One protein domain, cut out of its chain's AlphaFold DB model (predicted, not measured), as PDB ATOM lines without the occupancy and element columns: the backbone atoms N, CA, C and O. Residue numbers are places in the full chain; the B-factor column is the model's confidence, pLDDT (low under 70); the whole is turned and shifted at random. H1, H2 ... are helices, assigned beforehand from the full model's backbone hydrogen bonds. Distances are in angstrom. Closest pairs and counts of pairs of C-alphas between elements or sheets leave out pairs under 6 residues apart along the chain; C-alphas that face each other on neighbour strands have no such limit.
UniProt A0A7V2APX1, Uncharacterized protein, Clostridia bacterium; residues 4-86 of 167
ATOM      1  N   PHE A   4     -20.297 -97.523  47.878       88.00
ATOM      2  CA  PHE A   4     -21.309 -96.847  48.684       88.00
ATOM      3  C   PHE A   4     -21.020 -96.924  50.190       88.00
ATOM      4  O   PHE A   4     -21.094 -95.914  50.884       88.00
ATOM      5  N   GLU A   5     -20.631 -98.094  50.706       89.25
ATOM      6  CA  GLU A   5     -20.229 -98.244  52.115       89.25
ATOM      7  C   GLU A   5     -19.004 -97.388  52.441       89.25
ATOM      8  O   GLU A   5     -18.953 -96.757  53.498       89.25
ATOM      9  N   LYS A   6     -18.039 -97.318  51.515       90.44
ATOM     10  CA  LYS A   6     -16.874 -96.442  51.646       90.44
ATOM     11  C   LYS A   6     -17.286 -94.969  51.671       90.44
ATOM     12  O   LYS A   6     -16.827 -94.222  52.525       90.44
ATOM     13  N   PHE A   7     -18.191 -94.560  50.785       90.56
ATOM     14  CA  PHE A   7     -18.713 -93.195  50.770       90.56
ATOM     15  C   PHE A   7     -19.424 -92.823  52.077       90.56
ATOM     16  O   PHE A   7     -19.181 -91.745  52.619       90.56
ATOM     17  N   ILE A   8     -20.264 -93.714  52.614       91.06
ATOM     18  CA  ILE A   8     -20.922 -93.503  53.911       91.06
ATOM     19  C   ILE A   8     -19.881 -93.352  55.020       91.06
ATOM     20  O   ILE A   8     -20.004 -92.456  55.852       91.06
ATOM     21  N   HIS A   9     -18.860 -94.206  55.029       90.62
ATOM     22  CA  HIS A   9     -17.791 -94.131  56.016       90.62
ATOM     23  C   HIS A   9     -17.045 -92.786  55.955       90.62
ATOM     24  O   HIS A   9     -16.816 -92.164  56.990       90.62
ATOM     25  N   ASP A  10     -16.715 -92.314  54.752       89.44
ATOM     26  CA  ASP A  10     -15.876 -91.127  54.570       89.44
ATOM     27  C   ASP A  10     -16.665 -89.810  54.723       89.44
ATOM     28  O   ASP A  10     -16.157 -88.835  55.282       89.44
ATOM     29  N   ARG A  11     -17.917 -89.770  54.243       90.19
ATOM     30  CA  ARG A  11     -18.722 -88.538  54.112       90.19
ATOM     31  C   ARG A  11     -20.149 -88.634  54.641       90.19
ATOM     32  O   ARG A  11     -20.870 -87.641  54.626       90.19
ATOM     33  N   GLY A  12     -20.592 -89.792  55.126       87.44
ATOM     34  CA  GLY A  12     -21.975 -89.986  55.577       87.44
ATOM     35  C   GLY A  12     -22.398 -89.027  56.694       87.44
ATOM     36  O   GLY A  12     -23.564 -88.656  56.773       87.44
ATOM     37  N   TRP A  13     -21.443 -88.565  57.507       89.06
ATOM     38  CA  TRP A  13     -21.658 -87.586  58.577       89.06
ATOM     39  C   TRP A  13     -22.053 -86.183  58.075       89.06
ATOM     40  O   TRP A  13     -22.621 -85.408  58.843       89.06
ATOM     41  N   GLU A  14     -21.781 -85.850  56.809       88.25
ATOM     42  CA  GLU A  14     -22.147 -84.559  56.202       88.25
ATOM     43  C   GLU A  14     -23.660 -84.449  55.937       88.25
ATOM     44  O   GLU A  14     -24.197 -83.348  55.785       88.25
ATOM     45  N   PHE A  15     -24.365 -85.584  55.897       89.88
ATOM     46  CA  PHE A  15     -25.741 -85.682  55.424       89.88
ATOM     47  C   PHE A  15     -26.699 -86.027  56.563       89.88
ATOM     48  O   PHE A  15     -26.525 -87.004  57.286       89.88
ATOM     49  N   LYS A  16     -27.754 -85.219  56.717       87.56
ATOM     50  CA  LYS A  16     -28.755 -85.409  57.780       87.56
ATOM     51  C   LYS A  16     -29.852 -86.401  57.409       87.56
ATOM     52  O   LYS A  16     -30.515 -86.917  58.304       87.56
ATOM     53  N   THR A  17     -30.077 -86.624  56.115       90.81
ATOM     54  CA  THR A  17     -31.120 -87.532  55.626       90.81
ATOM     55  C   THR A  17     -30.562 -88.517  54.612       90.81
ATOM     56  O   THR A  17     -29.587 -88.229  53.911       90.81
ATOM     57  N   GLU A  18     -31.212 -89.674  54.512       89.56
ATOM     58  CA  GLU A  18     -30.834 -90.726  53.571       89.56
ATOM     59  C   GLU A  18     -30.946 -90.247  52.118       89.56
ATOM     60  O   GLU A  18     -30.096 -90.566  51.289       89.56
ATOM     61  N   GLU A  19     -31.947 -89.417  51.813       90.00
ATOM     62  CA  GLU A  19     -32.142 -88.834  50.486       90.00
ATOM     63  C   GLU A  19     -30.977 -87.919  50.105       90.00
ATOM     64  O   GLU A  19     -30.448 -88.025  48.998       90.00
ATOM     65  N   SER A  20     -30.528 -87.055  51.025       89.12
ATOM     66  CA  SER A  20     -29.381 -86.172  50.771       89.12
ATOM     67  C   SER A  20     -28.074 -86.946  50.582       89.12
ATOM     68  O   SER A  20     -27.262 -86.578  49.732       89.12
ATOM     69  N   LEU A  21     -27.906 -88.049  51.319       91.44
ATOM     70  CA  LEU A  21     -26.742 -88.921  51.223       91.44
ATOM     71  C   LEU A  21     -26.716 -89.654  49.879       91.44
ATOM     72  O   LEU A  21     -25.684 -89.681  49.211       91.44
ATOM     73  N   LYS A  22     -27.860 -90.205  49.453       91.75
ATOM     74  CA  LYS A  22     -28.015 -90.850  48.142       91.75
ATOM     75  C   LYS A  22     -27.754 -89.870  47.002       91.75
ATOM     76  O   LYS A  22     -26.952 -90.172  46.129       91.75
ATOM     77  N   ALA A  23     -28.328 -88.668  47.060       92.38
ATOM     78  CA  ALA A  23     -28.093 -87.643  46.044       92.38
ATOM     79  C   ALA A  23     -26.613 -87.230  45.952       92.38
ATOM     80  O   ALA A  23     -26.108 -86.962  44.863       92.38
ATOM     81  N   ALA A  24     -25.899 -87.171  47.080       91.56
ATOM     82  CA  ALA A  24     -24.466 -86.889  47.087       91.56
ATOM     83  C   ALA A  24     -23.630 -88.031  46.513       91.56
ATOM     84  O   ALA A  24     -22.705 -87.790  45.734       91.56
ATOM     85  N   TYR A  25     -23.995 -89.270  46.837       92.94
ATOM     86  CA  TYR A  25     -23.380 -90.434  46.223       92.94
ATOM     87  C   TYR A  25     -23.622 -90.475  44.709       92.94
ATOM     88  O   TYR A  25     -22.685 -90.730  43.961       92.94
ATOM     89  N   ASP A  26     -24.824 -90.136  44.238       93.75
ATOM     90  CA  ASP A  26     -25.145 -90.085  42.806       93.75
ATOM     91  C   ASP A  26     -24.272 -89.064  42.057       93.75
ATOM     92  O   ASP A  26     -23.792 -89.343  40.955       93.75
ATOM     93  N   ARG A  27     -23.994 -87.896  42.658       93.75
ATOM     94  CA  ARG A  27     -23.061 -86.903  42.088       93.75
ATOM     95  C   ARG A  27     -21.634 -87.443  41.994       93.75
ATOM     96  O   ARG A  27     -20.986 -87.287  40.957       93.75
ATOM     97  N   LEU A  28     -21.153 -88.108  43.046       92.50
ATOM     98  CA  LEU A  28     -19.839 -88.754  43.035       92.50
ATOM     99  C   LEU A  28     -19.777 -89.876  41.991       92.50
ATOM    100  O   LEU A  28     -18.796 -89.990  41.257       92.50
ATOM    101  N   TRP A  29     -20.835 -90.674  41.884       93.88
ATOM    102  CA  TRP A  29     -20.944 -91.746  40.906       93.88
ATOM    103  C   TRP A  29     -20.892 -91.199  39.475       93.88
ATOM    104  O   TRP A  29     -20.128 -91.711  38.654       93.88
ATOM    105  N   LYS A  30     -21.617 -90.108  39.178       93.38
ATOM    106  CA  LYS A  30     -21.533 -89.403  37.884       93.38
ATOM    107  C   LYS A  30     -20.101 -88.980  37.575       93.38
ATOM    108  O   LYS A  30     -19.603 -89.269  36.489       93.38
ATOM    109  N   CYS A  31     -19.421 -88.370  38.545       91.81
ATOM    110  CA  CYS A  31     -18.016 -87.990  38.428       91.81
ATOM    111  C   CYS A  31     -17.121 -89.190  38.071       91.81
ATOM    112  O   CYS A  31     -16.371 -89.128  37.097       91.81
ATOM    113  N   GLN A  32     -17.255 -90.314  38.781       91.19
ATOM    114  CA  GLN A  32     -16.486 -91.539  38.517       91.19
ATOM    115  C   GLN A  32     -16.726 -92.113  37.111       91.19
ATOM    116  O   GLN A  32     -15.822 -92.705  36.527       91.19
ATOM    117  N   HIS A  33     -17.914 -91.891  36.545       92.19
ATOM    118  CA  HIS A  33     -18.288 -92.332  35.198       92.19
ATOM    119  C   HIS A  33     -18.069 -91.253  34.127       92.19
ATOM    120  O   HIS A  33     -18.518 -91.408  32.992       92.19
ATOM    121  N   ASN A  34     -17.364 -90.166  34.466       92.44
ATOM    122  CA  ASN A  34     -17.102 -89.029  33.584       92.44
ATOM    123  C   ASN A  34     -18.383 -88.403  32.997       92.44
ATOM    124  O   ASN A  34     -18.414 -87.945  31.854       92.44
ATOM    125  N   ILE A  35     -19.446 -88.383  33.798       94.94
ATOM    126  CA  ILE A  35     -20.707 -87.714  33.502       94.94
ATOM    127  C   ILE A  35     -20.662 -86.334  34.153       94.94
ATOM    128  O   ILE A  35     -20.373 -86.203  35.343       94.94
ATOM    129  N   LEU A  36     -20.954 -85.301  33.362       95.69
ATOM    130  CA  LEU A  36     -20.998 -83.927  33.845       95.69
ATOM    131  C   LEU A  36     -22.176 -83.766  34.811       95.69
ATOM    132  O   LEU A  36     -23.320 -84.049  34.454       95.69
ATOM    133  N   ILE A  37     -21.887 -83.313  36.028       95.50
ATOM    134  CA  ILE A  37     -22.919 -82.933  36.996       95.50
ATOM    135  C   ILE A  37     -23.635 -81.663  36.534       95.50
ATOM    136  O   ILE A  37     -23.036 -80.823  35.857       95.50
ATOM    137  N   THR A  38     -24.911 -81.511  36.880       96.00
ATOM    138  CA  THR A  38     -25.665 -80.301  36.521       96.00
ATOM    139  C   THR A  38     -25.199 -79.090  37.332       96.00
ATOM    140  O   THR A  38     -24.476 -79.221  38.324       96.00
ATOM    141  N   LYS A  39     -25.625 -77.892  36.922       95.25
ATOM    142  CA  LYS A  39     -25.343 -76.652  37.653       95.25
ATOM    143  C   LYS A  39     -25.904 -76.708  39.076       95.25
ATOM    144  O   LYS A  39     -25.203 -76.371  40.022       95.25
ATOM    145  N   GLU A  40     -27.134 -77.190  39.236       93.12
ATOM    146  CA  GLU A  40     -27.788 -77.330  40.541       93.12
ATOM    147  C   GLU A  40     -27.023 -78.315  41.429       93.12
ATOM    148  O   GLU A  40     -26.766 -78.037  42.599       93.12
ATOM    149  N   GLU A  41     -26.595 -79.446  40.861       94.25
ATOM    150  CA  GLU A  41     -25.770 -80.434  41.557       94.25
ATOM    151  C   GLU A  41     -24.427 -79.852  42.006       94.25
ATOM    152  O   GLU A  41     -23.982 -80.135  43.118       94.25
ATOM    153  N   PHE A  42     -23.801 -79.024  41.168       94.69
ATOM    154  CA  PHE A  42     -22.555 -78.337  41.486       94.69
ATOM    155  C   PHE A  42     -22.731 -77.319  42.619       94.69
ATOM    156  O   PHE A  42     -21.935 -77.314  43.555       94.69
ATOM    157  N   VAL A  43     -23.783 -76.494  42.576       93.00
ATOM    158  CA  VAL A  43     -24.077 -75.497  43.622       93.00
ATOM    159  C   VAL A  43     -24.361 -76.176  44.964       93.00
ATOM    160  O   VAL A  43     -23.820 -75.759  45.991       93.00
ATOM    161  N   ILE A  44     -25.145 -77.260  44.957       92.06
ATOM    162  CA  ILE A  44     -25.429 -78.057  46.158       92.06
ATOM    163  C   ILE A  44     -24.140 -78.656  46.729       92.06
ATOM    164  O   ILE A  44     -23.910 -78.568  47.933       92.06
ATOM    165  N   GLU A  45     -23.290 -79.249  45.885       93.38
ATOM    166  CA  GLU A  45     -22.033 -79.860  46.331       93.38
ATOM    167  C   GLU A  45     -21.037 -78.818  46.863       93.38
ATOM    168  O   GLU A  45     -20.363 -79.063  47.862       93.38
ATOM    169  N   ALA A  46     -20.975 -77.634  46.244       91.12
ATOM    170  CA  ALA A  46     -20.109 -76.538  46.670       91.12
ATOM    171  C   ALA A  46     -20.467 -76.004  48.068       91.12
ATOM    172  O   ALA A  46     -19.580 -75.550  48.802       91.12
ATOM    173  N   ASN A  47     -21.755 -76.062  48.433       88.06
ATOM    174  CA  ASN A  47     -22.289 -75.661  49.736       88.06
ATOM    175  C   ASN A  47     -21.739 -74.295  50.202       88.06
ATOM    176  O   ASN A  47     -21.152 -74.165  51.283       88.06
ATOM    177  N   LYS A  48     -21.864 -73.279  49.336       78.94
ATOM    178  CA  LYS A  48     -21.423 -71.898  49.580       78.94
ATOM    179  C   LYS A  48     -22.608 -70.923  49.556       78.94
ATOM    180  O   LYS A  48     -23.533 -71.125  48.778       78.94
ATOM    181  N   PRO A  49     -22.559 -69.833  50.347       62.88
ATOM    182  CA  PRO A  49     -23.641 -68.847  50.405       62.88
ATOM    183  C   PRO A  49     -23.742 -67.960  49.151       62.88
ATOM    184  O   PRO A  49     -24.796 -67.388  48.891       62.88
ATOM    185  N   THR A  50     -22.664 -67.818  48.373       73.31
ATOM    186  CA  THR A  50     -22.604 -66.901  47.223       73.31
ATOM    187  C   THR A  50     -22.935 -67.618  45.909       73.31
ATOM    188  O   THR A  50     -22.065 -67.815  45.062       73.31
ATOM    189  N   GLU A  51     -24.202 -68.004  45.732       74.38
ATOM    190  CA  GLU A  51     -24.670 -68.838  44.606       74.38
ATOM    191  C   GLU A  51     -24.260 -68.294  43.227       74.38
ATOM    192  O   GLU A  51     -23.717 -69.029  42.407       74.38
ATOM    193  N   ARG A  52     -24.406 -66.983  42.990       79.00
ATOM    194  CA  ARG A  52     -24.081 -66.362  41.691       79.00
ATOM    195  C   ARG A  52     -22.630 -66.554  41.245       79.00
ATOM    196  O   ARG A  52     -22.379 -66.708  40.054       79.00
ATOM    197  N   THR A  53     -21.677 -66.520  42.173       87.69
ATOM    198  CA  THR A  53     -20.260 -66.718  41.835       87.69
ATOM    199  C   THR A  53     -19.989 -68.184  41.510       87.69
ATOM    200  O   THR A  53     -19.305 -68.482  40.535       87.69
ATOM    201  N   VAL A  54     -20.595 -69.100  42.269       91.31
ATOM    202  CA  VAL A  54     -20.474 -70.550  42.068       91.31
ATOM    203  C   VAL A  54     -21.055 -70.971  40.715       91.31
ATOM    204  O   VAL A  54     -20.439 -71.761  40.002       91.31
ATOM    205  N   GLU A  55     -22.194 -70.405  40.316       93.38
ATOM    206  CA  GLU A  55     -22.776 -70.639  38.989       93.38
ATOM    207  C   GLU A  55     -21.861 -70.155  37.858       93.38
ATOM    208  O   GLU A  55     -21.686 -70.865  36.868       93.38
ATOM    209  N   ALA A  56     -21.240 -68.981  38.007       93.81
ATOM    210  CA  ALA A  56     -20.298 -68.460  37.017       93.81
ATOM    211  C   ALA A  56     -19.034 -69.330  36.908       93.81
ATOM    212  O   ALA A  56     -18.514 -69.533  35.810       93.81
ATOM    213  N   VAL A  57     -18.555 -69.875  38.031       94.62
ATOM    214  CA  VAL A  57     -17.444 -70.839  38.054       94.62
ATOM    215  C   VAL A  57     -17.837 -72.127  37.334       94.62
ATOM    216  O   VAL A  57     -17.068 -72.618  36.509       94.62
ATOM    217  N   TYR A  58     -19.044 -72.647  37.576       96.12
ATOM    218  CA  TYR A  58     -19.560 -73.800  36.836       96.12
ATOM    219  C   TYR A  58     -19.584 -73.538  35.326       96.12
ATOM    220  O   TYR A  58     -19.083 -74.355  34.557       96.12
ATOM    221  N   ASP A  59     -20.104 -72.387  34.896       96.38
ATOM    222  CA  ASP A  59     -20.175 -72.034  33.475       96.38
ATOM    223  C   ASP A  59     -18.775 -71.948  32.835       96.38
ATOM    224  O   ASP A  59     -18.568 -72.451  31.727       96.38
ATOM    225  N   ALA A  60     -17.788 -71.395  33.551       96.25
ATOM    226  CA  ALA A  60     -16.393 -71.370  33.109       96.25
ATOM    227  C   ALA A  60     -15.796 -72.785  32.981       96.25
ATOM    228  O   ALA A  60     -15.144 -73.101  31.983       96.25
ATOM    229  N   LEU A  61     -16.058 -73.668  33.949       97.00
ATOM    230  CA  LEU A  61     -15.602 -75.061  33.914       97.00
ATOM    231  C   LEU A  61     -16.250 -75.845  32.766       97.00
ATOM    232  O   LEU A  61     -15.559 -76.582  32.063       97.00
ATOM    233  N   VAL A  62     -17.550 -75.665  32.523       97.12
ATOM    234  CA  VAL A  62     -18.260 -76.312  31.408       97.12
ATOM    235  C   VAL A  62     -17.726 -75.841  30.059       97.12
ATOM    236  O   VAL A  62     -17.572 -76.661  29.153       97.12
ATOM    237  N   ALA A  63     -17.376 -74.560  29.919       97.19
ATOM    238  CA  ALA A  63     -16.705 -74.075  28.716       97.19
ATOM    239  C   ALA A  63     -15.378 -74.820  28.470       97.19
ATOM    240  O   ALA A  63     -15.131 -75.279  27.355       97.19
ATOM    241  N   LEU A  64     -14.571 -75.046  29.515       96.81
ATOM    242  CA  LEU A  64     -13.341 -75.841  29.406       96.81
ATOM    243  C   LEU A  64     -13.602 -77.317  29.077       96.81
ATOM    244  O   LEU A  64     -12.810 -77.925  28.354       96.81
ATOM    245  N   VAL A  65     -14.699 -77.898  29.569       96.62
ATOM    246  CA  VAL A  65     -15.112 -79.264  29.207       96.62
ATOM    247  C   VAL A  65     -15.502 -79.348  27.731       96.62
ATOM    248  O   VAL A  65     -15.050 -80.255  27.030       96.62
ATOM    249  N   ASN A  66     -16.277 -78.383  27.235       96.44
ATOM    250  CA  ASN A  66     -16.668 -78.307  25.825       96.44
ATOM    251  C   ASN A  66     -15.448 -78.137  24.905       96.44
ATOM    252  O   ASN A  66     -15.371 -78.776  23.853       96.44
ATOM    253  N   ASP A  67     -14.456 -77.363  25.349       95.56
ATOM    254  CA  ASP A  67     -13.162 -77.196  24.681       95.56
ATOM    255  C   ASP A  67     -12.228 -78.415  24.821       95.56
ATOM    256  O   ASP A  67     -11.126 -78.414  24.269       95.56
ATOM    257  N   LYS A  68     -12.633 -79.462  25.556       94.44
ATOM    258  CA  LYS A  68     -11.832 -80.663  25.871       94.44
ATOM    259  C   LYS A  68     -10.543 -80.372  26.655       94.44
ATOM    260  O   LYS A  68      -9.596 -81.156  26.610       94.44
ATOM    261  N   LYS A  69     -10.508 -79.257  27.386       95.00
ATOM    262  CA  LYS A  69      -9.402 -78.847  28.270       95.00
ATOM    263  C   LYS A  69      -9.554 -79.394  29.688       95.00
ATOM    264  O   LYS A  69      -8.584 -79.444  30.436       95.00
ATOM    265  N   LEU A  70     -10.768 -79.793  30.054       95.50
ATOM    266  CA  LEU A  70     -11.111 -80.363  31.350       95.50
ATOM    267  C   LEU A  70     -12.036 -81.564  31.138       95.50
ATOM    268  O   LEU A  70     -12.869 -81.556  30.231       95.50
ATOM    269  N   ARG A  71     -11.919 -82.610  31.953       93.94
ATOM    270  CA  ARG A  71     -12.871 -83.726  31.910       93.94
ATOM    271  C   ARG A  71     -14.127 -83.384  32.697       93.94
ATOM    272  O   ARG A  71     -14.074 -82.696  33.713       93.94
ATOM    273  N   ALA A  72     -15.255 -83.948  32.278       93.94
ATOM    274  CA  ALA A  72     -16.520 -83.806  32.993       93.94
ATOM    275  C   ALA A  72     -16.422 -84.294  34.450       93.94
ATOM    276  O   ALA A  72     -16.972 -83.660  35.347       93.94
ATOM    277  N   SER A  73     -15.650 -85.361  34.695       92.81
ATOM    278  CA  SER A  73     -15.349 -85.851  36.047       92.81
ATOM    279  C   SER A  73     -14.669 -84.803  36.934       92.81
ATOM    280  O   SER A  73     -14.879 -84.770  38.140       92.81
ATOM    281  N   GLU A  74     -13.840 -83.929  36.363       93.88
ATOM    282  CA  GLU A  74     -13.031 -82.989  37.144       93.88
ATOM    283  C   GLU A  74     -13.848 -81.802  37.654       93.88
ATOM    284  O   GLU A  74     -13.500 -81.238  38.686       93.88
ATOM    285  N   VAL A  75     -14.975 -81.473  37.011       95.94
ATOM    286  CA  VAL A  75     -15.880 -80.397  37.452       95.94
ATOM    287  C   VAL A  75     -16.378 -80.639  38.879       95.94
ATOM    288  O   VAL A  75     -16.407 -79.719  39.689       95.94
ATOM    289  N   TYR A  76     -16.684 -81.890  39.232       94.56
ATOM    290  CA  TYR A  76     -17.097 -82.249  40.590       94.56
ATOM    291  C   TYR A  76     -16.036 -81.887  41.643       94.56
ATOM    292  O   TYR A  76     -16.377 -81.407  42.724       94.56
ATOM    293  N   SER A  77     -14.748 -82.071  41.334       93.00
ATOM    294  CA  SER A  77     -13.655 -81.769  42.265       93.00
ATOM    295  C   SER A  77     -13.588 -80.283  42.622       93.00
ATOM    296  O   SER A  77     -13.286 -79.963  43.768       93.00
ATOM    297  N   TYR A  78     -13.932 -79.381  41.697       93.81
ATOM    298  CA  TYR A  78     -13.979 -77.943  41.983       93.81
ATOM    299  C   TYR A  78     -15.062 -77.589  43.003       93.81
ATOM    300  O   TYR A  78     -14.801 -76.806  43.913       93.81
ATOM    301  N   ALA A  79     -16.247 -78.201  42.906       93.06
ATOM    302  CA  ALA A  79     -17.287 -78.021  43.917       93.06
ATOM    303  C   ALA A  79     -16.875 -78.646  45.255       93.06
ATOM    304  O   ALA A  79     -16.913 -77.983  46.288       93.06
ATOM    305  N   HIS A  80     -16.421 -79.901  45.226       91.38
ATOM    306  CA  HIS A  80     -16.124 -80.671  46.430       91.38
ATOM    307  C   HIS A  80     -14.962 -80.082  47.247       91.38
ATOM    308  O   HIS A  80     -15.087 -79.874  48.453       91.38
ATOM    309  N   PHE A  81     -13.842 -79.764  46.591       90.06
ATOM    310  CA  PHE A  81     -12.673 -79.165  47.242       90.06
ATOM    311  C   PHE A  81     -12.730 -77.637  47.304       90.06
ATOM    312  O   PHE A  81     -11.831 -77.007  47.858       90.06
ATOM    313  N   LYS A  82     -13.801 -77.044  46.768       90.38
ATOM    314  CA  LYS A  82     -14.076 -75.605  46.792       90.38
ATOM    315  C   LYS A  82     -12.999 -74.757  46.111       90.38
ATOM    316  O   LYS A  82     -12.785 -73.602  46.481       90.38
ATOM    317  N   TRP A  83     -12.355 -75.317  45.092       90.62
ATOM    318  CA  TRP A  83     -11.305 -74.652  44.329       90.62
ATOM    319  C   TRP A  83     -11.864 -73.529  43.465       90.62
ATOM    320  O   TRP A  83     -12.857 -73.720  42.763       90.62
ATOM    321  N   CYS A  84     -11.204 -72.368  43.507       89.00
ATOM    322  CA  CYS A  84     -11.505 -71.204  42.667       89.00
ATOM    323  C   CYS A  84     -12.984 -70.758  42.698       89.00
ATOM    324  O   CYS A  84     -13.447 -70.079  41.787       89.00
ATOM    325  N   LEU A  85     -13.746 -71.125  43.739       90.00
ATOM    326  CA  LEU A  85     -15.190 -70.864  43.787       90.00
ATOM    327  C   LEU A  85     -15.544 -69.384  43.997       90.00
ATOM    328  O   LEU A  85     -16.700 -69.011  43.811       90.00
ATOM    329  N   ASP A  86     -14.587 -68.566  44.434       88.06
ATOM    330  CA  ASP A  86     -14.796 -67.140  44.714       88.06
ATOM    331  C   ASP A  86     -14.428 -66.234  43.531       88.06
ATOM    332  O   ASP A  86     -14.846 -65.077  43.503       88.06
TER     333      ASP A  86
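This is residues 4 to 86 of the 167 residues of an uncharacterized protein of Clostridia bacterium (UniProt A0A7V2APX1). H4, the longest helix, packs with H5 and H3 at one end; H2 reaches away from H5 to H1 at the other. The 83 printed residues include five named helices, H1 to H5 in chain order: all helix. The whole is compact, radius of gyration of the C-alphas 12.7 A, spans 35 by 28 by 17 A.

H4, residues 51 to 66, measures 22.5 A between end C-alphas; H2, 18 to 32, 20.8 A. H3 is 39 to 46. H1, 4 to 14, begins at C-alpha (-21.309, -96.847, 48.684); H5, 72 to 80, ends at (-16.124, -80.671, 46.430).

H4 and H5 form a hairpin, a shallow tilt of 22 degrees; closest C-alphas Val 65 and Ala 72, 6.1 A. H5 touches H3 (Ala 79 and Ala 46, 4.2 A) and H2 (Ser 73 and Cys 31, 4.2 A). H2 touches H1 (Leu 21 and Gly 12, 6.5 A). Every O i to N i+4 pair is within hydrogen-bond range in H2, H3 and H4; in H1 5 of 7, in H5 1 of 5, beside 5 of 6 O i to N i+3.

The printed part has no cut; residue 49 has pLDDT under 70.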